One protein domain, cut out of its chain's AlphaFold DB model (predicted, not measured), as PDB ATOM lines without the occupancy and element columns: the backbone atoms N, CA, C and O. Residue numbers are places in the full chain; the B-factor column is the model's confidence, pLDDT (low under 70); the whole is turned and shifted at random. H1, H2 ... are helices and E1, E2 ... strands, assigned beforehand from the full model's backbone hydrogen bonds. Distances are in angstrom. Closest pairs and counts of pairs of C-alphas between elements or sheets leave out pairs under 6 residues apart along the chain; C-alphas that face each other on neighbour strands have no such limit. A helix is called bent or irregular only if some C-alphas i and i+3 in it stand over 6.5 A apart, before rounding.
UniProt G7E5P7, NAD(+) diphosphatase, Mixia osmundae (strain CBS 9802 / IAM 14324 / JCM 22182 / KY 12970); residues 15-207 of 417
ATOM      1  N   ASN A  15      31.988 -20.409 -38.932       90.31
ATOM      2  CA  ASN A  15      31.870 -20.184 -37.499       90.31
ATOM      3  C   ASN A  15      30.685 -19.236 -37.265       90.31
ATOM      4  O   ASN A  15      30.663 -18.098 -37.740       90.31
ATOM      5  N   ARG A  16      29.673 -19.706 -36.530       91.69
ATOM      6  CA  ARG A  16      28.425 -18.962 -36.296       91.69
ATOM      7  C   ARG A  16      28.593 -17.750 -35.376       91.69
ATOM      8  O   ARG A  16      27.683 -16.921 -35.343       91.69
ATOM      9  N   VAL A  17      29.689 -17.683 -34.610       90.00
ATOM     10  CA  VAL A  17      30.079 -16.576 -33.715       90.00
ATOM     11  C   VAL A  17      28.911 -15.969 -32.922       90.00
ATOM     12  O   VAL A  17      28.704 -14.757 -32.891       90.00
ATOM     13  N   SER A  18      28.088 -16.819 -32.295       91.25
ATOM     14  CA  SER A  18      26.790 -16.408 -31.732       91.25
ATOM     15  C   SER A  18      26.881 -15.300 -30.677       91.25
ATOM     16  O   SER A  18      25.943 -14.514 -30.551       91.25
ATOM     17  N   TRP A  19      28.012 -15.188 -29.975       89.88
ATOM     18  CA  TRP A  19      28.278 -14.130 -28.997       89.88
ATOM     19  C   TRP A  19      28.395 -12.728 -29.622       89.88
ATOM     20  O   TRP A  19      28.183 -11.744 -28.921       89.88
ATOM     21  N   LEU A  20      28.672 -12.614 -30.929       91.25
ATOM     22  CA  LEU A  20      28.772 -11.332 -31.645       91.25
ATOM     23  C   LEU A  20      27.438 -10.820 -32.184       91.25
ATOM     24  O   LEU A  20      27.353  -9.679 -32.624       91.25
ATOM     25  N   ARG A  21      26.371 -11.624 -32.139       93.00
ATOM     26  CA  ARG A  21      25.068 -11.263 -32.726       93.00
ATOM     27  C   ARG A  21      24.459  -9.991 -32.132       93.00
ATOM     28  O   ARG A  21      23.654  -9.344 -32.793       93.00
ATOM     29  N   GLN A  22      24.821  -9.649 -30.895       92.75
ATOM     30  CA  GLN A  22      24.365  -8.438 -30.205       92.75
ATOM     31  C   GLN A  22      25.234  -7.206 -30.495       92.75
ATOM     32  O   GLN A  22      24.787  -6.085 -30.257       92.75
ATOM     33  N   ASP A  23      26.453  -7.390 -31.009       93.56
ATOM     34  CA  ASP A  23      27.346  -6.294 -31.379       93.56
ATOM     35  C   ASP A  23      26.961  -5.767 -32.770       93.56
ATOM     36  O   ASP A  23      27.565  -6.100 -33.791       93.56
ATOM     37  N   THR A  24      25.905  -4.949 -32.810       93.06
ATOM     38  CA  THR A  24      25.382  -4.371 -34.058       93.06
ATOM     39  C   THR A  24      26.452  -3.585 -34.806       93.06
ATOM     40  O   THR A  24      26.520  -3.675 -36.026       93.06
ATOM     41  N   LYS A  25      27.365  -2.901 -34.104       93.25
ATOM     42  CA  LYS A  25      28.473  -2.164 -34.731       93.25
ATOM     43  C   LYS A  25      29.430  -3.096 -35.464       93.25
ATOM     44  O   LYS A  25      29.814  -2.801 -36.597       93.25
ATOM     45  N   TYR A  26      29.820  -4.210 -34.842       93.81
ATOM     46  CA  TYR A  26      30.667  -5.211 -35.488       93.81
ATOM     47  C   TYR A  26      29.978  -5.834 -36.706       93.81
ATOM     48  O   TYR A  26      30.596  -5.959 -37.768       93.81
ATOM     49  N   ILE A  27      28.702  -6.205 -36.570       95.62
ATOM     50  CA  ILE A  27      27.941  -6.853 -37.642       95.62
ATOM     51  C   ILE A  27      27.731  -5.893 -38.823       95.62
ATOM     52  O   ILE A  27      28.005  -6.274 -39.957       95.62
ATOM     53  N   GLU A  28      27.354  -4.637 -38.572       95.12
ATOM     54  CA  GLU A  28      27.232  -3.582 -39.591       95.12
ATOM     55  C   GLU A  28      28.561  -3.322 -40.305       95.12
ATOM     56  O   GLU A  28      28.625  -3.281 -41.533       95.12
ATOM     57  N   LYS A  29      29.658  -3.206 -39.548       95.75
ATOM     58  CA  LYS A  29      31.001  -3.049 -40.124       95.75
ATOM     59  C   LYS A  29      31.375  -4.240 -41.009       95.75
ATOM     60  O   LYS A  29      31.988  -4.055 -42.057       95.75
ATOM     61  N   SER A  30      31.015  -5.452 -40.590       96.19
ATOM     62  CA  SER A  30      31.278  -6.681 -41.341       96.19
ATOM     63  C   SER A  30      30.412  -6.782 -42.596       96.19
ATOM     64  O   SER A  30      30.918  -7.208 -43.629       96.19
ATOM     65  N   LEU A  31      29.149  -6.340 -42.536       96.88
ATOM     66  CA  LEU A  31      28.247  -6.257 -43.686       96.88
ATOM     67  C   LEU A  31      28.769  -5.270 -44.732       96.88
ATOM     68  O   LEU A  31      28.788  -5.594 -45.913       96.88
ATOM     69  N   LYS A  32      29.231  -4.094 -44.297       96.56
ATOM     70  CA  LYS A  32      29.750  -3.027 -45.170       96.56
ATOM     71  C   LYS A  32      31.179  -3.289 -45.679       96.56
ATOM     72  O   LYS A  32      31.718  -2.479 -46.426       96.56
ATOM     73  N   SER A  33      31.816  -4.393 -45.277       96.31
ATOM     74  CA  SER A  33      33.160  -4.767 -45.732       96.31
ATOM     75  C   SER A  33      33.144  -5.298 -47.167       96.31
ATOM     76  O   SER A  33      32.267  -6.070 -47.539       96.31
ATOM     77  N   GLU A  34      34.194  -5.014 -47.941       95.69
ATOM     78  CA  GLU A  34      34.409  -5.602 -49.277       95.69
ATOM     79  C   GLU A  34      34.506  -7.140 -49.261       95.69
ATOM     80  O   GLU A  34      34.297  -7.800 -50.278       95.69
ATOM     81  N   ARG A  35      34.804  -7.735 -48.097       95.50
ATOM     82  CA  ARG A  35      34.854  -9.194 -47.922       95.50
ATOM     83  C   ARG A  35      33.487  -9.822 -47.659       95.50
ATOM     84  O   ARG A  35      33.412 -11.048 -47.647       95.50
ATOM     85  N   ALA A  36      32.440  -9.033 -47.413       97.38
ATOM     86  CA  ALA A  36      31.110  -9.557 -47.121       97.38
ATOM     87  C   ALA A  36      30.590 -10.421 -48.278       97.38
ATOM     88  O   ALA A  36      30.784 -10.100 -49.451       97.38
ATOM     89  N   LYS A  37      29.926 -11.525 -47.933       98.12
ATOM     90  CA  LYS A  37      29.292 -12.449 -48.873       98.12
ATOM     91  C   LYS A  37      27.800 -12.485 -48.585       98.12
ATOM     92  O   LYS A  37      27.387 -13.002 -47.551       98.12
ATOM     93  N   ILE A  38      26.994 -11.926 -49.479       98.38
ATOM     94  CA  ILE A  38      25.539 -11.913 -49.333       98.38
ATOM     95  C   ILE A  38      24.914 -12.940 -50.271       98.38
ATOM     96  O   ILE A  38      25.118 -12.893 -51.481       98.38
ATOM     97  N   ILE A  39      24.128 -13.844 -49.698       97.94
ATOM     98  CA  ILE A  39      23.290 -14.800 -50.415       97.94
ATOM     99  C   ILE A  39      21.918 -14.165 -50.608       97.94
ATOM    100  O   ILE A  39      21.299 -13.707 -49.645       97.94
ATOM    101  N   LEU A  40      21.442 -14.150 -51.846       97.31
ATOM    102  CA  LEU A  40      20.115 -13.656 -52.181       97.31
ATOM    103  C   LEU A  40      19.120 -14.821 -52.192       97.31
ATOM    104  O   LEU A  40      19.400 -15.844 -52.816       97.31
ATOM    105  N   LEU A  41      17.976 -14.670 -51.519       95.75
ATOM    106  CA  LEU A  41      16.904 -15.664 -51.522       95.75
ATOM    107  C   LEU A  41      15.603 -15.070 -52.058       95.75
ATOM    108  O   LEU A  41      15.100 -14.092 -51.506       95.75
ATOM    109  N   ASN A  42      15.017 -15.722 -53.059       93.94
ATOM    110  CA  ASN A  42      13.689 -15.404 -53.580       93.94
ATOM    111  C   ASN A  42      12.749 -16.573 -53.274       93.94
ATOM    112  O   ASN A  42      13.079 -17.717 -53.564       93.94
ATOM    113  N   HIS A  43      11.621 -16.308 -52.616       91.12
ATOM    114  CA  HIS A  43      10.744 -17.331 -52.034       91.12
ATOM    115  C   HIS A  43      11.500 -18.368 -51.177       91.12
ATOM    116  O   HIS A  43      11.162 -19.550 -51.140       91.12
ATOM    117  N   PHE A  44      12.530 -17.899 -50.459       92.00
ATOM    118  CA  PHE A  44      13.448 -18.702 -49.637       92.00
ATOM    119  C   PHE A  44      14.322 -19.709 -50.405       92.00
ATOM    120  O   PHE A  44      15.014 -20.516 -49.777       92.00
ATOM    121  N   ASP A  45      14.332 -19.645 -51.734       93.12
ATOM    122  CA  ASP A  45      15.253 -20.398 -52.576       93.12
ATOM    123  C   ASP A  45      16.496 -19.547 -52.862       93.12
ATOM    124  O   ASP A  45      16.365 -18.378 -53.240       93.12
ATOM    125  N   PRO A  46      17.713 -20.078 -52.648       95.25
ATOM    126  CA  PRO A  46      18.938 -19.336 -52.891       95.25
ATOM    127  C   PRO A  46      19.178 -19.146 -54.387       95.25
ATOM    128  O   PRO A  46      18.932 -20.041 -55.201       95.25
ATOM    129  N   LEU A  47      19.741 -17.995 -54.737       96.44
ATOM    130  CA  LEU A  47      20.327 -17.796 -56.050       96.44
ATOM    131  C   LEU A  47      21.622 -18.606 -56.175       96.44
ATOM    132  O   LEU A  47      22.541 -18.482 -55.358       96.44
ATOM    133  N   VAL A  48      21.709 -19.399 -57.235       95.19
ATOM    134  CA  VAL A  48      22.880 -20.205 -57.576       95.19
ATOM    135  C   VAL A  48      23.358 -19.880 -58.982       95.19
ATOM    136  O   VAL A  48      22.609 -19.365 -59.810       95.19
ATOM    137  N   VAL A  49      24.626 -20.180 -59.233       95.12
ATOM    138  CA  VAL A  49      25.304 -19.984 -60.517       95.12
ATOM    139  C   VAL A  49      26.201 -21.175 -60.821       95.12
ATOM    140  O   VAL A  49      26.771 -21.785 -59.906       95.12
ATOM    141  N   ALA A  50      26.380 -21.471 -62.105       92.12
ATOM    142  CA  ALA A  50      27.358 -22.436 -62.582       92.12
ATOM    143  C   ALA A  50      28.771 -22.077 -62.085       92.12
ATOM    144  O   ALA A  50      29.188 -20.905 -62.056       92.12
ATOM    145  N   GLN A  51      29.512 -23.094 -61.650       85.81
ATOM    146  CA  GLN A  51      30.919 -22.967 -61.286       85.81
ATOM    147  C   GLN A  51      31.801 -23.160 -62.523       85.81
ATOM    148  O   GLN A  51      31.467 -23.890 -63.452       85.81
ATOM    149  N   THR A  52      32.953 -22.495 -62.553       74.69
ATOM    150  CA  THR A  52      33.914 -22.647 -63.652       74.69
ATOM    151  C   THR A  52      34.473 -24.071 -63.672       74.69
ATOM    152  O   THR A  52      35.115 -24.479 -62.705       74.69
ATOM    153  N   GLY A  53      34.276 -24.799 -64.777       64.81
ATOM    154  CA  GLY A  53      34.901 -26.109 -65.007       64.81
ATOM    155  C   GLY A  53      34.023 -27.348 -64.779       64.81
ATOM    156  O   GLY A  53      34.581 -28.431 -64.628       64.81
ATOM    157  N   GLY A  54      32.687 -27.234 -64.767       66.81
ATOM    158  CA  GLY A  54      31.781 -28.393 -64.765       66.81
ATOM    159  C   GLY A  54      30.302 -28.037 -64.570       66.81
ATOM    160  O   GLY A  54      29.953 -26.863 -64.512       66.81
ATOM    161  N   ASP A  55      29.453 -29.057 -64.412       68.75
ATOM    162  CA  ASP A  55      27.991 -28.918 -64.229       68.75
ATOM    163  C   ASP A  55      27.575 -28.539 -62.789       68.75
ATOM    164  O   ASP A  55      26.390 -28.420 -62.477       68.75
ATOM    165  N   ALA A  56      28.540 -28.386 -61.876       79.50
ATOM    166  CA  ALA A  56      28.269 -28.045 -60.485       79.50
ATOM    167  C   ALA A  56      27.798 -26.593 -60.351       79.50
ATOM    168  O   ALA A  56      28.344 -25.673 -60.968       79.50
ATOM    169  N   GLN A  57      26.824 -26.379 -59.471       85.75
ATOM    170  CA  GLN A  57      26.378 -25.048 -59.090       85.75
ATOM    171  C   GLN A  57      26.929 -24.682 -57.716       85.75
ATOM    172  O   GLN A  57      27.301 -25.534 -56.909       85.75
ATOM    173  N   GLY A  58      26.996 -23.385 -57.450       92.00
ATOM    174  CA  GLY A  58      27.334 -22.865 -56.133       92.00
ATOM    175  C   GLY A  58      26.568 -21.587 -55.857       92.00
ATOM    176  O   GLY A  58      25.962 -21.007 -56.763       92.00
ATOM    177  N   LEU A  59      26.593 -21.147 -54.603       94.81
ATOM    178  CA  LEU A  59      25.878 -19.941 -54.195       94.81
ATOM    179  C   LEU A  59      26.380 -18.711 -54.963       94.81
ATOM    180  O   LEU A  59      27.583 -18.456 -55.057       94.81
ATOM    181  N   ALA A  60      25.445 -17.925 -55.493       96.00
ATOM    182  CA  ALA A  60      25.749 -16.626 -56.067       96.00
ATOM    183  C   ALA A  60      25.960 -15.621 -54.926       96.00
ATOM    184  O   ALA A  60      25.027 -15.289 -54.195       96.00
ATOM    185  N   LEU A  61      27.200 -15.164 -54.750       97.00
ATOM    186  CA  LEU A  61      27.574 -14.279 -53.648       97.00
ATOM    187  C   LEU A  61      27.671 -12.832 -54.130       97.00
ATOM    188  O   LEU A  61      28.475 -12.510 -55.007       97.00
ATOM    189  N   LEU A  62      26.873 -11.964 -53.520       97.50
ATOM    190  CA  LEU A  62      26.877 -10.520 -53.724       97.50
ATOM    191  C   LEU A  62      27.772  -9.811 -52.700       97.50
ATOM    192  O   LEU A  62      28.038 -10.337 -51.618       97.50
ATOM    193  N   ALA A  63      28.206  -8.600 -53.047       96.94
ATOM    194  CA  ALA A  63      28.873  -7.657 -52.153       96.94
ATOM    195  C   ALA A  63      27.887  -6.595 -51.636       96.94
ATOM    196  O   ALA A  63      26.816  -6.390 -52.207       96.94
ATOM    197  N   TRP A  64      28.270  -5.868 -50.583       96.00
ATOM    198  CA  TRP A  64      27.472  -4.785 -49.990       96.00
ATOM    199  C   TRP A  64      26.948  -3.774 -51.018       96.00
ATOM    200  O   TRP A  64      25.758  -3.455 -51.039       96.00
ATOM    201  N   ASP A  65      27.814  -3.326 -51.929       96.06
ATOM    202  CA  ASP A  65      27.467  -2.335 -52.952       96.06
ATOM    203  C   ASP A  65      26.341  -2.777 -53.883       96.06
ATOM    204  O   ASP A  65      25.711  -1.946 -54.532       96.06
ATOM    205  N   ASN A  66      26.072  -4.079 -53.950       95.50
ATOM    206  CA  ASN A  66      25.021  -4.637 -54.781       95.50
ATOM    207  C   ASN A  66      23.633  -4.534 -54.147       95.50
ATOM    208  O   ASN A  66      22.653  -4.583 -54.878       95.50
ATOM    209  N   ILE A  67      23.550  -4.417 -52.821       94.88
ATOM    210  CA  ILE A  67      22.283  -4.488 -52.077       94.88
ATOM    211  C   ILE A  67      21.985  -3.225 -51.263       94.88
ATOM    212  O   ILE A  67      20.852  -3.040 -50.827       94.88
ATOM    213  N   LYS A  68      22.986  -2.357 -51.041       93.81
ATOM    214  CA  LYS A  68      22.918  -1.239 -50.084       93.81
ATOM    215  C   LYS A  68      21.732  -0.293 -50.276       93.81
ATOM    216  O   LYS A  68      21.219   0.228 -49.297       93.81
ATOM    217  N   ALA A  69      21.275  -0.101 -51.513       92.88
ATOM    218  CA  ALA A  69      20.144   0.773 -51.829       92.88
ATOM    219  C   ALA A  69      18.782   0.217 -51.367       92.88
ATOM    220  O   ALA A  69      17.810   0.965 -51.308       92.88
ATOM    221  N   HIS A  70      18.702  -1.080 -51.045       90.88
ATOM    222  CA  HIS A  70      17.458  -1.758 -50.671       90.88
ATOM    223  C   HIS A  70      17.324  -2.003 -49.163       90.88
ATOM    224  O   HIS A  70      16.261  -2.422 -48.706       90.88
ATOM    225  N   LEU A  71      18.385  -1.783 -48.383       89.00
ATOM    226  CA  LEU A  71      18.401  -2.090 -46.955       89.00
ATOM    227  C   LEU A  71      18.104  -0.860 -46.085       89.00
ATOM    228  O   LEU A  71      18.448   0.260 -46.464       89.00
ATOM    229  N   PRO A  72      17.479  -1.048 -44.906       85.25
ATOM    230  CA  PRO A  72      17.408   0.008 -43.905       85.25
ATOM    231  C   PRO A  72      18.798   0.414 -43.407       85.25
ATOM    232  O   PRO A  72      19.724  -0.394 -43.393       85.25
ATOM    233  N   GLU A  73      18.905   1.649 -42.918       85.25
ATOM    234  CA  GLU A  73      20.061   2.120 -42.160       85.25
ATOM    235  C   GLU A  73      19.614   2.546 -40.746       85.25
ATOM    236  O   GLU A  73      18.816   3.482 -40.630       85.25
ATOM    237  N   PRO A  74      20.076   1.866 -39.672       85.62
ATOM    238  CA  PRO A  74      20.894   0.643 -39.680       85.62
ATOM    239  C   PRO A  74      20.111  -0.592 -40.172       85.62
ATOM    240  O   PRO A  74      18.885  -0.648 -40.071       85.62
ATOM    241  N   ALA A  75      20.826  -1.595 -40.682       87.94
ATOM    242  CA  ALA A  75      20.260  -2.869 -41.115       87.94
ATOM    243  C   ALA A  75      19.958  -3.805 -39.930       87.94
ATOM    244  O   ALA A  75      19.049  -4.634 -40.010       87.94
ATOM    245  N   PHE A  76      20.691  -3.661 -38.820       90.81
ATOM    246  CA  PHE A  76      20.546  -4.481 -37.620       90.81
ATOM    247  C   PHE A  76      20.237  -3.656 -36.374       90.81
ATOM    248  O   PHE A  76      20.863  -2.633 -36.116       90.81
ATOM    249  N   LEU A  77      19.316  -4.178 -35.559       87.50
ATOM    250  CA  LEU A  77      18.963  -3.623 -34.255       87.50
ATOM    251  C   LEU A  77      19.375  -4.564 -33.116       87.50
ATOM    252  O   LEU A  77      19.398  -5.794 -33.264       87.50
ATOM    253  N   ASN A  78      19.644  -3.987 -31.950       86.38
ATOM    254  CA  ASN A  78      19.703  -4.689 -30.668       86.38
ATOM    255  C   ASN A  78      18.474  -4.370 -29.795       86.38
ATOM    256  O   ASN A  78      17.682  -3.480 -30.103       86.38
ATOM    257  N   ASP A  79      18.303  -5.092 -28.680       82.75
ATOM    258  CA  ASP A  79      17.126  -4.926 -27.810       82.75
ATOM    259  C   ASP A  79      16.986  -3.503 -27.231       82.75
ATOM    260  O   ASP A  79      15.875  -3.088 -26.906       82.75
ATOM    261  N   LYS A  80      18.087  -2.748 -27.106       80.56
ATOM    262  CA  LYS A  80      18.083  -1.380 -26.557       80.56
ATOM    263  C   LYS A  80      17.627  -0.342 -27.582       80.56
ATOM    264  O   LYS A  80      17.157   0.721 -27.195       80.56
ATOM    265  N   GLU A  81      17.749  -0.654 -28.868       75.88
ATOM    266  CA  GLU A  81      17.406   0.240 -29.978       75.88
ATOM    267  C   GLU A  81      15.925   0.136 -30.378       75.88
ATOM    268  O   GLU A  81      15.423   0.982 -31.102       75.88
ATOM    269  N   LEU A  82      15.172  -0.847 -29.873       73.69
ATOM    270  CA  LEU A  82      13.775  -1.078 -30.273       73.69
ATOM    271  C   LEU A  82      12.803   0.055 -29.923       73.69
ATOM    272  O   LEU A  82      11.792   0.213 -30.598       73.69
ATOM    273  N   GLY A  83      13.082   0.832 -28.873       64.19
ATOM    274  CA  GLY A  83      12.205   1.926 -28.445       64.19
ATOM    275  C   GLY A  83      12.172   3.113 -29.412       64.19
ATOM    276  O   GLY A  83      11.226   3.892 -29.374       64.19
ATOM    277  N   SER A  84      13.185   3.254 -30.276       60.34
ATOM    278  CA  SER A  84      13.286   4.358 -31.238       60.34
ATOM    279  C   SER A  84      12.723   4.032 -32.624       60.34
ATOM    280  O   SER A  84      12.720   4.910 -33.481       60.34
ATOM    281  N   PHE A  85      12.257   2.801 -32.862       59.59
ATOM    282  CA  PHE A  85      11.753   2.364 -34.165       59.59
ATOM    283  C   PHE A  85      10.274   1.986 -34.103       59.59
ATOM    284  O   PHE A  85       9.828   1.282 -33.196       59.59
ATOM    285  N   THR A  86       9.510   2.409 -35.111       63.38
ATOM    286  CA  THR A  86       8.159   1.894 -35.329       63.38
ATOM    287  C   THR A  86       8.271   0.546 -36.038       63.38
ATOM    288  O   THR A  86       8.866   0.416 -37.110       63.38
ATOM    289  N   VAL A  87       7.723  -0.502 -35.422       66.06
ATOM    290  CA  VAL A  87       7.845  -1.860 -35.972       66.06
ATOM    291  C   VAL A  87       7.187  -1.966 -37.350       66.06
ATOM    292  O   VAL A  87       7.728  -2.638 -38.225       66.06
ATOM    293  N   ASP A  88       6.098  -1.230 -37.582       63.56
ATOM    294  CA  ASP A  88       5.369  -1.218 -38.856       63.56
ATOM    295  C   ASP A  88       6.218  -0.746 -40.049       63.56
ATOM    296  O   ASP A  88       5.947  -1.133 -41.188       63.56
ATOM    297  N   GLU A  89       7.251   0.069 -39.818       63.91
ATOM    298  CA  GLU A  89       8.180   0.500 -40.866       63.91
ATOM    299  C   GLU A  89       9.261  -0.541 -41.149       63.91
ATOM    300  O   GLU A  89       9.640  -0.733 -42.305       63.91
ATOM    301  N   GLN A  90       9.761  -1.229 -40.122       64.12
ATOM    302  CA  GLN A  90      10.815  -2.230 -40.289       64.12
ATOM    303  C   GLN A  90      10.285  -3.514 -40.932       64.12
ATOM    304  O   GLN A  90      10.960  -4.123 -41.756       64.12
ATOM    305  N   ASP A  91       9.047  -3.887 -40.620       63.06
ATOM    306  CA  ASP A  91       8.397  -5.091 -41.138       63.06
ATOM    307  C   ASP A  91       8.002  -4.970 -42.630       63.06
ATOM    308  O   ASP A  91       7.585  -5.951 -43.254       63.06
ATOM    309  N   LYS A  92       8.125  -3.771 -43.215       66.25
ATOM    310  CA  LYS A  92       7.970  -3.512 -44.659       66.25
ATOM    311  C   LYS A  92       9.297  -3.523 -45.416       66.25
ATOM    312  O   LYS A  92       9.283  -3.479 -46.645       66.25
ATOM    313  N   LYS A  93      10.429  -3.546 -44.711       72.38
ATOM    314  CA  LYS A  93      11.758  -3.495 -45.321       72.38
ATOM    315  C   LYS A  93      12.327  -4.903 -45.518       72.38
ATOM    316  O   LYS A  93      11.972  -5.818 -44.773       72.38
ATOM    317  N   PRO A  94      13.212  -5.091 -46.509       83.81
ATOM    318  CA  PRO A  94      13.890  -6.361 -46.729       83.81
ATOM    319  C   PRO A  94      14.673  -6.790 -45.494       83.81
ATOM    320  O   PRO A  94      15.349  -5.981 -44.853       83.81
ATOM    321  N   LEU A  95      14.585  -8.076 -45.168       88.62
ATOM    322  CA  LEU A  95      15.271  -8.651 -44.026       88.62
ATOM    323  C   LEU A  95      16.628  -9.207 -44.453       88.62
ATOM    324  O   LEU A  95      16.707 -10.056 -45.342       88.62
ATOM    325  N   ILE A  96      17.673  -8.788 -43.742       95.25
ATOM    326  CA  ILE A  96      19.003  -9.385 -43.813       95.25
ATOM    327  C   ILE A  96      19.341 -10.075 -42.489       95.25
ATOM    328  O   ILE A  96      19.050  -9.557 -41.411       95.25
ATOM    329  N   VAL A  97      19.951 -11.257 -42.563       97.12
ATOM    330  CA  VAL A  97      20.418 -12.016 -41.394       97.12
ATOM    331  C   VAL A  97      21.889 -12.367 -41.551       97.12
ATOM    332  O   VAL A  97      22.380 -12.588 -42.657       97.12
ATOM    333  N   PHE A  98      22.599 -12.438 -40.435       98.00
ATOM    334  CA  PHE A  98      23.994 -12.860 -40.390       98.00
ATOM    335  C   PHE A  98      24.092 -14.386 -40.248       98.00
ATOM    336  O   PHE A  98      23.374 -15.000 -39.461       98.00
ATOM    337  N   LEU A  99      24.978 -15.041 -40.991       97.38
ATOM    338  CA  LEU A  99      25.100 -16.505 -40.984       97.38
ATOM    339  C   LEU A  99      26.331 -16.990 -40.215       97.38
ATOM    340  O   LEU A  99      26.266 -18.032 -39.556       97.38
ATOM    341  N   GLY A 100      27.421 -16.227 -40.266       95.38
ATOM    342  CA  GLY A 100      28.692 -16.566 -39.635       95.38
ATOM    343  C   GLY A 100      29.883 -15.999 -40.401       95.38
ATOM    344  O   GLY A 100      29.722 -15.182 -41.310       95.38
ATOM    345  N   ILE A 101      31.082 -16.436 -40.028       93.75
ATOM    346  CA  ILE A 101      32.353 -16.001 -40.614       93.75
ATOM    347  C   ILE A 101      33.107 -17.218 -41.146       93.75
ATOM    348  O   ILE A 101      33.190 -18.251 -40.481       93.75
ATOM    349  N   ASP A 102      33.655 -17.090 -42.353       91.69
ATOM    350  CA  ASP A 102      34.532 -18.091 -42.957       91.69
ATOM    351  C   ASP A 102      35.979 -17.902 -42.489       91.69
ATOM    352  O   ASP A 102      36.711 -17.060 -43.007       91.69
ATOM    353  N   GLU A 103      36.398 -18.699 -41.511       84.31
ATOM    354  CA  GLU A 103      37.736 -18.616 -40.909       84.31
ATOM    355  C   GLU A 103      38.756 -19.586 -41.526       84.31
ATOM    356  O   GLU A 103      39.874 -19.724 -41.020       84.31
ATOM    357  N   ARG A 104      38.417 -20.266 -42.630       80.50
ATOM    358  CA  ARG A 104      39.299 -21.284 -43.232       80.50
ATOM    359  C   ARG A 104      40.656 -20.730 -43.668       80.50
ATOM    360  O   ARG A 104      41.633 -21.462 -43.647       80.50
ATOM    361  N   ALA A 105      40.742 -19.439 -43.995       70.56
ATOM    362  CA  ALA A 105      42.008 -18.783 -44.328       70.56
ATOM    363  C   ALA A 105      43.008 -18.722 -43.149       70.56
ATOM    364  O   ALA A 105      44.202 -18.549 -43.377       70.56
ATOM    365  N   ARG A 106      42.540 -18.863 -41.899       64.06
ATOM    366  CA  ARG A 106      43.378 -18.920 -40.685       64.06
ATOM    367  C   ARG A 106      43.553 -20.335 -40.135       64.06
ATOM    368  O   ARG A 106      44.516 -20.588 -39.413       64.06
ATOM    369  N   ALA A 107      42.631 -21.248 -40.433       58.50
ATOM    370  CA  ALA A 107      42.683 -22.612 -39.928       58.50
ATOM    371  C   ALA A 107      43.759 -23.418 -40.677       58.50
ATOM    372  O   ALA A 107      43.624 -23.722 -41.857       58.50
ATOM    373  N   SER A 108      44.824 -23.823 -39.980       52.69
ATOM    374  CA  SER A 108      45.885 -24.684 -40.534       52.69
ATOM    375  C   SER A 108      45.422 -26.115 -40.870       52.69
ATOM    376  O   SER A 108      46.218 -26.927 -41.340       52.69
ATOM    377  N   LYS A 109      44.138 -26.437 -40.655       48.81
ATOM    378  CA  LYS A 109      43.473 -27.682 -41.057       48.81
ATOM    379  C   LYS A 109      42.072 -27.364 -41.586       48.81
ATOM    380  O   LYS A 109      41.379 -26.521 -41.030       48.81
ATOM    381  N   GLN A 110      41.684 -28.058 -42.653       47.16
ATOM    382  CA  GLN A 110      40.521 -27.828 -43.525       47.16
ATOM    383  C   GLN A 110      39.121 -27.943 -42.892       47.16
ATOM    384  O   GLN A 110      38.135 -27.829 -43.614       47.16
ATOM    385  N   ASP A 111      39.010 -28.071 -41.574       46.06
ATOM    386  CA  ASP A 111      37.733 -28.110 -40.869       46.06
ATOM    387  C   ASP A 111      37.672 -26.890 -39.951       46.06
ATOM    388  O   ASP A 111      38.411 -26.801 -38.968       46.06
ATOM    389  N   ALA A 112      36.836 -25.909 -40.303       45.75
ATOM    390  CA  ALA A 112      36.599 -24.732 -39.480       45.75
ATOM    391  C   ALA A 112      36.244 -25.175 -38.054       45.75
ATOM    392  O   ALA A 112      35.185 -25.758 -37.816       45.75
ATOM    393  N   LEU A 113      37.147 -24.930 -37.101       51.69
ATOM    394  CA  LEU A 113      36.845 -25.142 -35.692       51.69
ATOM    395  C   LEU A 113      35.613 -24.286 -35.347       51.69
ATOM    396  O   LEU A 113      35.585 -23.104 -35.698       51.69
ATOM    397  N   PRO A 114      34.597 -24.837 -34.661       52.91
ATOM    398  CA  PRO A 114      33.316 -24.159 -34.462       52.91
ATOM    399  C   PRO A 114      33.386 -22.892 -33.595       52.91
ATOM    400  O   PRO A 114      32.379 -22.195 -33.484       52.91
ATOM    401  N   THR A 115      34.531 -22.571 -32.982       54.84
ATOM    402  CA  THR A 115      34.694 -21.398 -32.113       54.84
ATOM    403  C   THR A 115      36.142 -20.891 -32.097       54.84
ATOM    404  O   THR A 115      36.985 -21.416 -31.373       54.84
ATOM    405  N   SER A 116      36.433 -19.836 -32.852       63.66
ATOM    406  CA  SER A 116      37.571 -18.933 -32.618       63.66
ATOM    407  C   SER A 116      37.095 -17.715 -31.830       63.66
ATOM    408  O   SER A 116      36.041 -17.162 -32.136       63.66
ATOM    409  N   THR A 117      37.858 -17.261 -30.835       67.19
ATOM    410  CA  THR A 117      37.545 -16.037 -30.071       67.19
ATOM    411  C   THR A 117      37.889 -14.752 -30.827       67.19
ATOM    412  O   THR A 117      37.485 -13.668 -30.406       67.19
ATOM    413  N   HIS A 118      38.608 -14.853 -31.950       70.56
ATOM    414  CA  HIS A 118      39.045 -13.720 -32.767       70.56
ATOM    415  C   HIS A 118      38.690 -13.949 -34.236       70.56
ATOM    416  O   HIS A 118      39.588 -14.198 -35.051       70.56
ATOM    417  N   PRO A 119      37.392 -13.887 -34.578       77.31
ATOM    418  CA  PRO A 119      36.963 -14.215 -35.917       77.31
ATOM    419  C   PRO A 119      37.483 -13.205 -36.930       77.31
ATOM    420  O   PRO A 119      37.321 -11.991 -36.780       77.31
ATOM    421  N   ASP A 120      38.107 -13.730 -37.977       80.19
ATOM    422  CA  ASP A 120      38.574 -12.958 -39.118       80.19
ATOM    423  C   ASP A 120      38.394 -13.774 -40.388       80.19
ATOM    424  O   ASP A 120      38.962 -14.853 -40.562       80.19
ATOM    425  N   GLY A 121      37.588 -13.220 -41.276       89.31
ATOM    426  CA  GLY A 121      37.209 -13.855 -42.513       89.31
ATOM    427  C   GLY A 121      36.076 -13.096 -43.190       89.31
ATOM    428  O   GLY A 121      35.535 -12.140 -42.621       89.31
ATOM    429  N   PRO A 122      35.706 -13.504 -44.409       94.25
ATOM    430  CA  PRO A 122      34.459 -13.095 -45.036       94.25
ATOM    431  C   PRO A 122      33.262 -13.381 -44.118       94.25
ATOM    432  O   PRO A 122      33.048 -14.522 -43.701       94.25
ATOM    433  N   ALA A 123      32.475 -12.350 -43.813       96.38
ATOM    434  CA  ALA A 123      31.201 -12.497 -43.121       96.38
ATOM    435  C   ALA A 123      30.103 -12.854 -44.127       96.38
ATOM    436  O   ALA A 123      29.970 -12.202 -45.165       96.38
ATOM    437  N   TYR A 124      29.322 -13.884 -43.810       98.12
ATOM    438  CA  TYR A 124      28.220 -14.354 -44.640       98.12
ATOM    439  C   TYR A 124      26.893 -13.816 -44.121       98.12
ATOM    440  O   TYR A 124      26.615 -13.851 -42.920       98.12
ATOM    441  N   PHE A 125      26.060 -13.367 -45.051       98.50
ATOM    442  CA  PHE A 125      24.723 -12.854 -44.800       98.50
ATOM    443  C   PHE A 125      23.733 -13.476 -45.779       98.50
ATOM    444  O   PHE A 125      24.109 -13.915 -46.865       98.50
ATOM    445  N   ALA A 126      22.461 -13.475 -45.411       98.00
ATOM    446  CA  ALA A 126      21.363 -13.824 -46.298       98.00
ATOM    447  C   ALA A 126      20.370 -12.667 -46.359       98.00
ATOM    448  O   ALA A 126      20.055 -12.096 -45.318       98.00
ATOM    449  N   LEU A 127      19.888 -12.342 -47.557       97.00
ATOM    450  CA  LEU A 127      18.893 -11.306 -47.823       97.00
ATOM    451  C   LEU A 127      17.670 -11.932 -48.490       97.00
ATOM    452  O   LEU A 127      17.792 -12.593 -49.520       97.00
ATOM    453  N   GLU A 128      16.498 -11.698 -47.912       93.31
ATOM    454  CA  GLU A 128      15.225 -12.049 -48.534       93.31
ATOM    455  C   GLU A 128      14.836 -10.961 -49.538       93.31
ATOM    456  O   GLU A 128      14.723  -9.786 -49.177       93.31
ATOM    457  N   SER A 129      14.674 -11.348 -50.802       93.81
ATOM    458  CA  SER A 129      14.439 -10.435 -51.918       93.81
ATOM    459  C   SER A 129      13.154 -10.712 -52.686       93.81
ATOM    460  O   SER A 129      12.959 -10.168 -53.772       93.81
ATOM    461  N   THR A 130      12.237 -11.510 -52.139       91.06
ATOM    462  CA  THR A 130      10.950 -11.811 -52.792       91.06
ATOM    463  C   THR A 130      10.168 -10.537 -53.098       91.06
ATOM    464  O   THR A 130       9.505 -10.433 -54.123       91.06
ATOM    465  N   LEU A 131      10.269  -9.540 -52.216       89.31
ATOM    466  CA  LEU A 131       9.613  -8.240 -52.373       89.31
ATOM    467  C   LEU A 131      10.504  -7.188 -53.065       89.31
ATOM    468  O   LEU A 131      10.201  -6.001 -53.003       89.31
ATOM    469  N   LEU A 132      11.598  -7.610 -53.709       92.12
ATOM    470  CA  LEU A 132      12.563  -6.752 -54.406       92.12
ATOM    471  C   LEU A 132      12.775  -7.215 -55.863       92.12
ATOM    472  O   LEU A 132      13.861  -7.703 -56.197       92.12
ATOM    473  N   PRO A 133      11.769  -7.079 -56.747       92.00
ATOM    474  CA  PRO A 133      11.863  -7.551 -58.131       92.00
ATOM    475  C   PRO A 133      13.049  -6.932 -58.890       92.00
ATOM    476  O   PRO A 133      13.799  -7.668 -59.525       92.00
ATOM    477  N   ASP A 134      13.299  -5.631 -58.725       93.69
ATOM    478  CA  ASP A 134      14.407  -4.930 -59.391       93.69
ATOM    479  C   ASP A 134      15.787  -5.463 -58.961       93.69
ATOM    480  O   ASP A 134      16.716  -5.581 -59.769       93.69
ATOM    481  N   LEU A 135      15.942  -5.829 -57.680       95.00
ATOM    482  CA  LEU A 135      17.176  -6.446 -57.183       95.00
ATOM    483  C   LEU A 135      17.352  -7.852 -57.763       95.00
ATOM    484  O   LEU A 135      18.465  -8.223 -58.134       95.00
ATOM    485  N   ASN A 136      16.269  -8.626 -57.854       95.25
ATOM    486  CA  ASN A 136      16.305  -9.964 -58.443       95.25
ATOM    487  C   ASN A 136      16.707  -9.893 -59.920       95.25
ATOM    488  O   ASN A 136      17.646 -10.571 -60.326       95.25
ATOM    489  N   GLU A 137      16.063  -9.028 -60.706       95.62
ATOM    490  CA  GLU A 137      16.346  -8.864 -62.135       95.62
ATOM    491  C   GLU A 137      17.782  -8.385 -62.382       95.62
ATOM    492  O   GLU A 137      18.533  -9.010 -63.135       95.62
ATOM    493  N   SER A 138      18.215  -7.327 -61.688       96.06
ATOM    494  CA  SER A 138      19.583  -6.810 -61.824       96.06
ATOM    495  C   SER A 138      20.647  -7.823 -61.385       96.06
ATOM    496  O   SER A 138      21.737  -7.877 -61.966       96.06
ATOM    497  N   THR A 139      20.340  -8.665 -60.395       96.50
ATOM    498  CA  THR A 139      21.237  -9.731 -59.941       96.50
ATOM    499  C   THR A 139      21.315 -10.878 -60.949       96.50
ATOM    500  O   THR A 139      22.422 -11.332 -61.249       96.50
ATOM    501  N   LEU A 140      20.187 -11.321 -61.514       97.06
ATOM    502  CA  LEU A 140      20.175 -12.311 -62.596       97.06
ATOM    503  C   LEU A 140      20.991 -11.802 -63.789       97.06
ATOM    504  O   LEU A 140      21.873 -12.500 -64.279       97.06
ATOM    505  N   GLN A 141      20.796 -10.542 -64.184       96.62
ATOM    506  CA  GLN A 141      21.552  -9.941 -65.279       96.62
ATOM    507  C   GLN A 141      23.059  -9.866 -64.988       96.62
ATOM    508  O   GLN A 141      23.870 -10.090 -65.890       96.62
ATOM    509  N   ARG A 142      23.461  -9.589 -63.740       95.88
ATOM    510  CA  ARG A 142      24.878  -9.591 -63.330       95.88
ATOM    511  C   ARG A 142      25.532 -10.956 -63.527       95.88
ATOM    512  O   ARG A 142      26.709 -11.015 -63.871       95.88
ATOM    513  N   PHE A 143      24.797 -12.033 -63.276       96.00
ATOM    514  CA  PHE A 143      25.314 -13.396 -63.346       96.00
ATOM    515  C   PHE A 143      24.920 -14.139 -64.627       96.00
ATOM    516  O   PHE A 143      25.148 -15.343 -64.701       96.00
ATOM    517  N   LYS A 144      24.377 -13.448 -65.639       95.50
ATOM    518  CA  LYS A 144      23.844 -14.046 -66.878       95.50
ATOM    519  C   LYS A 144      24.794 -15.040 -67.559       95.50
ATOM    520  O   LYS A 144      24.350 -16.061 -68.064       95.50
ATOM    521  N   ASP A 145      26.102 -14.779 -67.510       94.25
ATOM    522  CA  ASP A 145      27.129 -15.606 -68.158       94.25
ATOM    523  C   ASP A 145      27.467 -16.878 -67.349       94.25
ATOM    524  O   ASP A 145      28.350 -17.648 -67.720       94.25
ATOM    525  N   ARG A 146      26.786 -17.095 -66.217       94.00
ATOM    526  CA  ARG A 146      26.962 -18.231 -65.303       94.00
ATOM    527  C   ARG A 146      25.647 -18.956 -65.004       94.00
ATOM    528  O   ARG A 146      25.529 -19.535 -63.928       94.00
ATOM    529  N   ASP A 147      24.686 -18.899 -65.925       92.69
ATOM    530  CA  ASP A 147      23.387 -19.589 -65.833       92.69
ATOM    531  C   ASP A 147      22.704 -19.416 -64.457       92.69
ATOM    532  O   ASP A 147      22.634 -20.349 -63.649       92.69
ATOM    533  N   PRO A 148      22.299 -18.180 -64.112       94.94
ATOM    534  CA  PRO A 148      21.809 -17.874 -62.780       94.94
ATOM    535  C   PRO A 148      20.371 -18.358 -62.600       94.94
ATOM    536  O   PRO A 148      19.488 -18.029 -63.391       94.94
ATOM    537  N   GLN A 149      20.108 -19.072 -61.506       93.12
ATOM    538  CA  GLN A 149      18.761 -19.542 -61.182       93.12
ATOM    539  C   GLN A 149      18.484 -19.547 -59.681       93.12
ATOM    540  O   GLN A 149      19.380 -19.769 -58.868       93.12
ATOM    541  N   TYR A 150      17.223 -19.334 -59.304       93.25
ATOM    542  CA  TYR A 150      16.761 -19.623 -57.948       93.25
ATOM    543  C   TYR A 150      16.465 -21.115 -57.838       93.25
ATOM    544  O   TYR A 150      15.603 -21.649 -58.541       93.25
ATOM    545  N   LEU A 151      17.230 -21.797 -56.991       89.38
ATOM    546  CA  LEU A 151      17.215 -23.249 -56.902       89.38
ATOM    547  C   LEU A 151      16.329 -23.713 -55.752       89.38
ATOM    548  O   LEU A 151      16.638 -23.453 -54.590       89.38
ATOM    549  N   HIS A 152      15.292 -24.490 -56.074       86.25
ATOM    550  CA  HIS A 152      14.488 -25.144 -55.049       86.25
ATOM    551  C   HIS A 152      15.369 -26.061 -54.202       86.25
ATOM    552  O   HIS A 152      15.988 -27.000 -54.712       86.25
ATOM    553  N   MET A 153      15.429 -25.799 -52.900       81.31
ATOM    554  CA  MET A 153      16.444 -26.404 -52.036       81.31
ATOM    555  C   MET A 153      16.368 -27.946 -51.987       81.31
ATOM    556  O   MET A 153      17.401 -28.604 -51.838       81.31
ATOM    557  N   ARG A 154      15.186 -28.556 -52.199       75.81
ATOM    558  CA  ARG A 154      15.043 -30.028 -52.259       75.81
ATOM    559  C   ARG A 154      15.693 -30.613 -53.513       75.81
ATOM    560  O   ARG A 154      16.308 -31.678 -53.450       75.81
ATOM    561  N   ALA A 155      15.622 -29.877 -54.623       68.50
ATOM    562  CA  ALA A 155      16.300 -30.209 -55.873       68.50
ATOM    563  C   ALA A 155      17.811 -29.915 -55.820       68.50
ATOM    564  O   ALA A 155      18.579 -30.503 -56.580       68.50
ATOM    565  N   GLY A 156      18.261 -29.062 -54.890       65.19
ATOM    566  CA  GLY A 156      19.672 -28.684 -54.776       65.19
ATOM    567  C   GLY A 156      20.631 -29.811 -54.395       65.19
ATOM    568  O   GLY A 156      21.835 -29.681 -54.612       65.19
ATOM    569  N   SER A 157      20.096 -30.950 -53.941       65.06
ATOM    570  CA  SER A 157      20.848 -32.173 -53.611       65.06
ATOM    571  C   SER A 157      21.642 -32.761 -54.768       65.06
ATOM    572  O   SER A 157      22.611 -33.486 -54.534       65.06
ATOM    573  N   ALA A 158      21.263 -32.434 -56.001       68.06
ATOM    574  CA  ALA A 158      21.955 -32.899 -57.190       68.06
ATOM    575  C   ALA A 158      23.148 -32.016 -57.600       68.06
ATOM    576  O   ALA A 158      24.041 -32.519 -58.279       68.06
ATOM    577  N   VAL A 159      23.166 -30.730 -57.224       77.38
ATOM    578  CA  VAL A 159      24.028 -29.729 -57.888       77.38
ATOM    579  C   VAL A 159      24.874 -28.867 -56.953       77.38
ATOM    580  O   VAL A 159      25.875 -28.319 -57.412       77.38
ATOM    581  N   LEU A 160      24.515 -28.744 -55.670       83.94
ATOM    582  CA  LEU A 160      25.268 -27.949 -54.696       83.94
ATOM    583  C   LEU A 160      26.209 -28.808 -53.841       83.94
ATOM    584  O   LEU A 160      25.940 -29.972 -53.540       83.94
ATOM    585  N   SER A 161      27.306 -28.195 -53.384       86.00
ATOM    586  CA  SER A 161      28.199 -28.808 -52.396       86.00
ATOM    587  C   SER A 161      27.533 -28.923 -51.017       86.00
ATOM    588  O   SER A 161      26.677 -28.116 -50.657       86.00
ATOM    589  N   MET A 162      27.980 -29.880 -50.195       83.62
ATOM    590  CA  MET A 162      27.504 -30.051 -48.810       83.62
ATOM    591  C   MET A 162      27.576 -28.753 -47.990       83.62
ATOM    592  O   MET A 162      26.661 -28.442 -47.230       83.62
ATOM    593  N   HIS A 163      28.644 -27.975 -48.177       87.50
ATOM    594  CA  HIS A 163      28.843 -26.715 -47.470       87.50
ATOM    595  C   HIS A 163      27.840 -25.640 -47.900       87.50
ATOM    596  O   HIS A 163      27.219 -25.013 -47.042       87.50
ATOM    597  N   ASP A 164      27.649 -25.455 -49.208       90.81
ATOM    598  CA  ASP A 164      26.714 -24.459 -49.748       90.81
ATOM    599  C   ASP A 164      25.281 -24.764 -49.320       90.81
ATOM    600  O   ASP A 164      24.547 -23.878 -48.891       90.81
ATOM    601  N   VAL A 165      24.908 -26.042 -49.349       89.50
ATOM    602  CA  VAL A 165      23.602 -26.520 -48.892       89.50
ATOM    603  C   VAL A 165      23.405 -26.254 -47.404       89.50
ATOM    604  O   VAL A 165      22.320 -25.845 -46.997       89.50
ATOM    605  N   ALA A 166      24.425 -26.474 -46.573       91.12
ATOM    606  CA  ALA A 166      24.335 -26.211 -45.140       91.12
ATOM    607  C   ALA A 166      24.149 -24.715 -44.839       91.12
ATOM    608  O   ALA A 166      23.331 -24.347 -43.993       91.12
ATOM    609  N   ILE A 167      24.867 -23.848 -45.557       94.50
ATOM    610  CA  ILE A 167      24.739 -22.390 -45.433       94.50
ATOM    611  C   ILE A 167      23.361 -21.931 -45.927       94.50
ATOM    612  O   ILE A 167      22.668 -21.188 -45.228       94.50
ATOM    613  N   ALA A 168      22.927 -22.407 -47.094       93.88
ATOM    614  CA  ALA A 168      21.617 -22.085 -47.646       93.88
ATOM    615  C   ALA A 168      20.475 -22.622 -46.772       93.88
ATOM    616  O   ALA A 168      19.472 -21.939 -46.593       93.88
ATOM    617  N   GLY A 169      20.631 -23.807 -46.174       93.25
ATOM    618  CA  GLY A 169      19.655 -24.393 -45.256       93.25
ATOM    619  C   GLY A 169      19.479 -23.553 -43.993       93.25
ATOM    620  O   GLY A 169      18.352 -23.297 -43.573       93.25
ATOM    621  N   GLN A 170      20.582 -23.044 -43.431       95.38
ATOM    622  CA  GLN A 170      20.549 -22.078 -42.331       95.38
ATOM    623  C   GLN A 170      19.845 -20.777 -42.740       95.38
ATOM    624  O   GLN A 170      18.984 -20.298 -42.003       95.38
ATOM    625  N   ALA A 171      20.200 -20.212 -43.897       95.69
ATOM    626  CA  ALA A 171      19.585 -18.992 -44.413       95.69
ATOM    627  C   ALA A 171      18.071 -19.158 -44.601       95.69
ATOM    628  O   ALA A 171      17.292 -18.361 -44.080       95.69
ATOM    629  N   ARG A 172      17.658 -20.233 -45.278       93.88
ATOM    630  CA  ARG A 172      16.257 -20.581 -45.516       93.88
ATOM    631  C   ARG A 172      15.476 -20.696 -44.210       93.88
ATOM    632  O   ARG A 172      14.468 -20.013 -44.059       93.88
ATOM    633  N   ALA A 173      15.959 -21.499 -43.258       93.62
ATOM    634  CA  ALA A 173      15.267 -21.725 -41.990       93.62
ATOM    635  C   ALA A 173      15.043 -20.416 -41.208       93.62
ATOM    636  O   ALA A 173      13.962 -20.192 -40.662       93.62
ATOM    637  N   LEU A 174      16.037 -19.518 -41.194       95.12
ATOM    638  CA  LEU A 174      15.909 -18.207 -40.549       95.12
ATOM    639  C   LEU A 174      14.901 -17.308 -41.273       95.12
ATOM    640  O   LEU A 174      14.031 -16.725 -40.625       95.12
ATOM    641  N   MET A 175      14.984 -17.209 -42.603       93.38
ATOM    642  CA  MET A 175      14.084 -16.358 -43.388       93.38
ATOM    643  C   MET A 175      12.633 -16.832 -43.323       93.38
ATOM    644  O   MET A 175      11.716 -16.028 -43.133       93.38
ATOM    645  N   GLU A 176      12.415 -18.140 -43.415       91.81
ATOM    646  CA  GLU A 176      11.087 -18.737 -43.337       91.81
ATOM    647  C   GLU A 176      10.493 -18.619 -41.922       91.81
ATOM    648  O   GLU A 176       9.298 -18.343 -41.762       91.81
ATOM    649  N   TRP A 177      11.314 -18.743 -40.870       94.12
ATOM    650  CA  TRP A 177      10.891 -18.430 -39.501       94.12
ATOM    651  C   TRP A 177      10.462 -16.967 -39.371       94.12
ATOM    652  O   TRP A 177       9.363 -16.695 -38.879       94.12
ATOM    653  N   HIS A 178      11.271 -16.028 -39.859       92.75
ATOM    654  CA  HIS A 178      10.942 -14.608 -39.805       92.75
ATOM    655  C   HIS A 178       9.656 -14.263 -40.559       92.75
ATOM    656  O   HIS A 178       8.866 -13.467 -40.051       92.75
ATOM    657  N   ARG A 179       9.397 -14.888 -41.717       90.31
ATOM    658  CA  ARG A 179       8.153 -14.670 -42.467       90.31
ATOM    659  C   ARG A 179       6.914 -15.077 -41.667       90.31
ATOM    660  O   ARG A 179       5.905 -14.378 -41.733       90.31
ATOM    661  N   ARG A 180       6.984 -16.185 -40.921       90.19
ATOM    662  CA  ARG A 180       5.844 -16.757 -40.181       90.19
ATOM    663  C   ARG A 180       5.657 -16.178 -38.775       90.19
ATOM    664  O   ARG A 180       4.564 -16.263 -38.232       90.19
ATOM    665  N   ASN A 181       6.690 -15.571 -38.189       92.00
ATOM    666  CA  ASN A 181       6.695 -15.133 -36.785       92.00
ATOM    667  C   ASN A 181       6.752 -13.605 -36.643       92.00
ATOM    668  O   ASN A 181       7.429 -13.067 -35.770       92.00
ATOM    669  N   ARG A 182       6.050 -12.882 -37.525       90.19
ATOM    670  CA  ARG A 182       6.058 -11.409 -37.549       90.19
ATOM    671  C   ARG A 182       5.370 -10.772 -36.344       90.19
ATOM    672  O   ARG A 182       5.753  -9.682 -35.923       90.19
ATOM    673  N   PHE A 183       4.425 -11.480 -35.734       89.69
ATOM    674  CA  PHE A 183       3.646 -11.010 -34.593       89.69
ATOM    675  C   PHE A 183       3.978 -11.798 -33.322       89.69
ATOM    676  O   PHE A 183       4.302 -12.982 -33.366       89.69
ATOM    677  N   CYS A 184       3.897 -11.125 -32.177       89.81
ATOM    678  CA  CYS A 184       4.153 -11.700 -30.870       89.81
ATOM    679  C   CYS A 184       3.031 -12.691 -30.530       89.81
ATOM    680  O   CYS A 184       1.883 -12.262 -30.401       89.81
ATOM    681  N   PRO A 185       3.327 -13.977 -30.281       91.38
ATOM    682  CA  PRO A 185       2.283 -14.956 -29.986       91.38
ATOM    683  C   PRO A 185       1.566 -14.703 -28.653       91.38
ATOM    684  O   PRO A 185       0.469 -15.203 -28.448       91.38
ATOM    685  N   SER A 186       2.151 -13.914 -27.743       89.56
ATOM    686  CA  SER A 186       1.532 -13.605 -26.447       89.56
ATOM    687  C   SER A 186       0.620 -12.378 -26.461       89.56
ATOM    688  O   SER A 186      -0.209 -12.248 -25.568       89.56
ATOM    689  N   CYS A 187       0.781 -11.443 -27.405       86.62
ATOM    690  CA  CYS A 187      -0.012 -10.201 -27.410       86.62
ATOM    691  C   CYS A 187      -0.471  -9.709 -28.790       86.62
ATOM    692  O   CYS A 187      -1.130  -8.676 -28.868       86.62
ATOM    693  N   GLY A 188      -0.104 -10.392 -29.876       85.94
ATOM    694  CA  GLY A 188      -0.508 -10.062 -31.244       85.94
ATOM    695  C   GLY A 188       0.179  -8.842 -31.868       85.94
ATOM    696  O   GLY A 188      -0.017  -8.593 -33.050       85.94
ATOM    697  N   ARG A 189       0.997  -8.079 -31.127       84.31
ATOM    698  CA  ARG A 189       1.735  -6.929 -31.683       84.31
ATOM    699  C   ARG A 189       2.837  -7.368 -32.640       84.31
ATOM    700  O   ARG A 189       3.431  -8.427 -32.443       84.31
ATOM    701  N   ALA A 190       3.153  -6.533 -33.626       86.50
ATOM    702  CA  ALA A 190       4.305  -6.756 -34.487       86.50
ATOM    703  C   ALA A 190       5.602  -6.826 -33.655       86.50
ATOM    704  O   ALA A 190       5.744  -6.176 -32.617       86.50
ATOM    705  N   THR A 191       6.542  -7.652 -34.100       87.94
ATOM    706  CA  THR A 191       7.855  -7.857 -33.469       87.94
ATOM    707  C   THR A 191       8.954  -7.363 -34.395       87.94
ATOM    708  O   THR A 191       8.748  -7.306 -35.600       87.94
ATOM    709  N   ALA A 192      10.129  -7.052 -33.857       88.38
ATOM    710  CA  ALA A 192      11.273  -6.607 -34.648       88.38
ATOM    711  C   ALA A 192      12.411  -7.641 -34.605       88.38
ATOM    712  O   ALA A 192      12.654  -8.225 -33.542       88.38
ATOM    713  N   PRO A 193      13.113  -7.887 -35.727       91.69
ATOM    714  CA  PRO A 193      14.301  -8.728 -35.742       91.69
ATOM    715  C   PRO A 193      15.456  -8.036 -35.003       91.69
ATOM    716  O   PRO A 193      15.781  -6.881 -35.263       91.69
ATOM    717  N   VAL A 194      16.100  -8.769 -34.102       91.75
ATOM    718  CA  VAL A 194      17.314  -8.357 -33.390       91.75
ATOM    719  C   VAL A 194      18.330  -9.500 -33.399       91.75
ATOM    720  O   VAL A 194      18.088 -10.573 -33.962       91.75
ATOM    721  N   TRP A 195      19.496  -9.276 -32.792       94.25
ATOM    722  CA  TRP A 195      20.560 -10.283 -32.670       94.25
ATOM    723  C   TRP A 195      20.982 -10.829 -34.039       94.25
ATOM    724  O   TRP A 195      21.067 -12.042 -34.247       94.25
ATOM    725  N   ALA A 196      21.165  -9.916 -34.994       95.69
ATOM    726  CA  ALA A 196      21.534 -10.216 -36.371       95.69
ATOM    727  C   ALA A 196      20.622 -11.247 -37.080       95.69
ATOM    728  O   ALA A 196      21.083 -11.988 -37.952       95.69
ATOM    729  N   GLY A 197      19.339 -11.310 -36.693       94.62
ATOM    730  CA  GLY A 197      18.342 -12.223 -37.266       94.62
ATOM    731  C   GLY A 197      18.107 -13.522 -36.483       94.62
ATOM    732  O   GLY A 197      17.440 -14.419 -36.978       94.62
ATOM    733  N   TYR A 198      18.637 -13.668 -35.263       95.94
ATOM    734  CA  TYR A 198      18.399 -14.867 -34.427       95.94
ATOM    735  C   TYR A 198      17.416 -14.641 -33.291       95.94
ATOM    736  O   TYR A 198      17.253 -15.511 -32.435       95.94
ATOM    737  N   LYS A 199      16.786 -13.472 -33.245       94.12
ATOM    738  CA  LYS A 199      15.758 -13.178 -32.264       94.12
ATOM    739  C   LYS A 199      14.730 -12.221 -32.855       94.12
ATOM    740  O   LYS A 199      15.077 -11.347 -33.647       94.12
ATOM    741  N   ARG A 200      13.467 -12.379 -32.475       91.75
ATOM    742  CA  ARG A 200      12.420 -11.376 -32.668       91.75
ATOM    743  C   ARG A 200      11.932 -10.919 -31.308       91.75
ATOM    744  O   ARG A 200      11.570 -11.737 -30.466       91.75
ATOM    745  N   THR A 201      11.913  -9.612 -31.095       89.19
ATOM    746  CA  THR A 201      11.524  -9.027 -29.813       89.19
ATOM    747  C   THR A 201      10.224  -8.247 -29.983       89.19
ATOM    748  O   THR A 201      10.063  -7.480 -30.932       89.19
ATOM    749  N   CYS A 202       9.274  -8.459 -29.066       87.19
ATOM    750  CA  CYS A 202       8.116  -7.578 -28.935       87.19
ATOM    751  C   CYS A 202       8.621  -6.233 -28.400       87.19
ATOM    752  O   CYS A 202       9.198  -6.224 -27.308       87.19
ATOM    753  N   PRO A 203       8.414  -5.115 -29.117       80.06
ATOM    754  CA  PRO A 203       8.840  -3.811 -28.631       80.06
ATOM    755  C   PRO A 203       8.124  -3.473 -27.310       80.06
ATOM    756  O   PRO A 203       7.034  -4.009 -27.034       80.06
ATOM    757  N   PRO A 204       8.704  -2.582 -26.484       71.50
ATOM    758  CA  PRO A 204       7.967  -1.978 -25.382       71.50
ATOM    759  C   PRO A 204       6.694  -1.284 -25.913       71.50
ATOM    760  O   PRO A 204       6.644  -0.915 -27.088       71.50
ATOM    761  N   PRO A 205       5.641  -1.133 -25.091       63.97
ATOM    762  CA  PRO A 205       4.430  -0.436 -25.518       63.97
ATOM    763  C   PRO A 205       4.775   0.978 -26.017       63.97
ATOM    764  O   PRO A 205       5.478   1.719 -25.332       63.97
ATOM    765  N   ALA A 206       4.306   1.327 -27.219       55.19
ATOM    766  CA  ALA A 206       4.475   2.664 -27.781       55.19
ATOM    767  C   ALA A 206       3.725   3.703 -26.923       55.19
ATOM    768  O   ALA A 206       2.633   3.401 -26.428       55.19
ATOM    769  N   PRO A 207       4.247   4.932 -26.763       49.16
ATOM    770  CA  PRO A 207       3.502   5.993 -26.107       49.16
ATOM    771  C   PRO A 207       2.475   6.558 -27.102       49.16
ATOM    772  O   PRO A 207       2.867   7.236 -28.044       49.16
TER     773      PRO A 207
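This is residues 15 to 207 of the 417 residues of the protein "NAD(+) diphosphatase" of Mixia osmundae (strain CBS 9802 / IAM 14324 / JCM 22182 / KY 12970) (UniProt G7E5P7). A curled sheet of five strands makes the core, with the long helix H6 slantwise over one face and the shorter helices H1 and H4 over the opposite face. A small separate hairpin, E6 and E7, lies near the last residues of H6. The printed part has 193 residues with six named helices and seven named strands, in the order H1 E1 E2 E3 H2 H3 E4 E5 H4 H5 H6 E6 E7; the class is mixed, helices and strands, with under half of the residues in named elements. The large sheet runs E3 E2 E1 E5 E4 and is mixed. The whole is compact, with a radius of gyration of the C-alphas of 17.0 A, and elongated, spanning 59 by 39 by 29 A.

After H1, residues 24 to 31, come E1, residues 37 to 42, E2, residues 45 to 50, and E3, residues 57 to 59, a meander, each strand the antiparallel neighbour of the one before; N 47 and O 40 are 2.9 A apart, as are N 49 and O 58. E4, residues 96 to 102, and E5, residues 123 to 128, form an antiparallel hairpin, with N 99 and O 124 at 2.8 A; E5 is parallel to E1, with N 39 and O 125 at 2.8 A. The sheet is strongly twisted. H1 runs across the strands at a height over the sheet of 9.8 A; the C-alphas of Ser 30 and Ala 123 are its closest to E5, 6.1 A. H2, residues 64 to 70, is irregular, with C-alphas 66 and 69 7.9 A apart, and only grazes the sheet. H3, residues 87 to 90, is not on it. H4, residues 133 to 142, runs along the strands, on the same face as H1. H5, residues 155 to 158, only grazes the sheet. H6, residues 162 to 180, is on the opposite face at a height of 7.9 A; the C-alphas of Ala 126 and Ala 171 are its closest to E5, 5.8 A. E6, residues 192 to 194, and E7, residues 199 to 201, form an antiparallel hairpin, with N 194 and O 199 at 2.8 A. Every O i to N i+4 pair is within hydrogen-bond range in H1, H4 and H6; H2 has 1 of 3, and 2 of 4 O i to N i+3 pairs; H3 and H5 are too short for an i+4 pair.

H1 begins at C-alpha 24 (25.382, -4.371, -34.058). H6 measures 26.8 A, E4 17.8 A and H4 14.2 A. E7 ends at C-alpha 201 (11.524, -9.027, -29.813).

The C-alphas farthest apart, of Gly 53 and Pro 207, are 59.4 A apart. The printed part has no cut. Long links join H2 to H3, E4 to E5, H4 to H5 and H6 to E6. The pLDDT is under 70 at residues 53 to 55, 83 to 92, 106 to 117, 155 to 158 and 205 to 207.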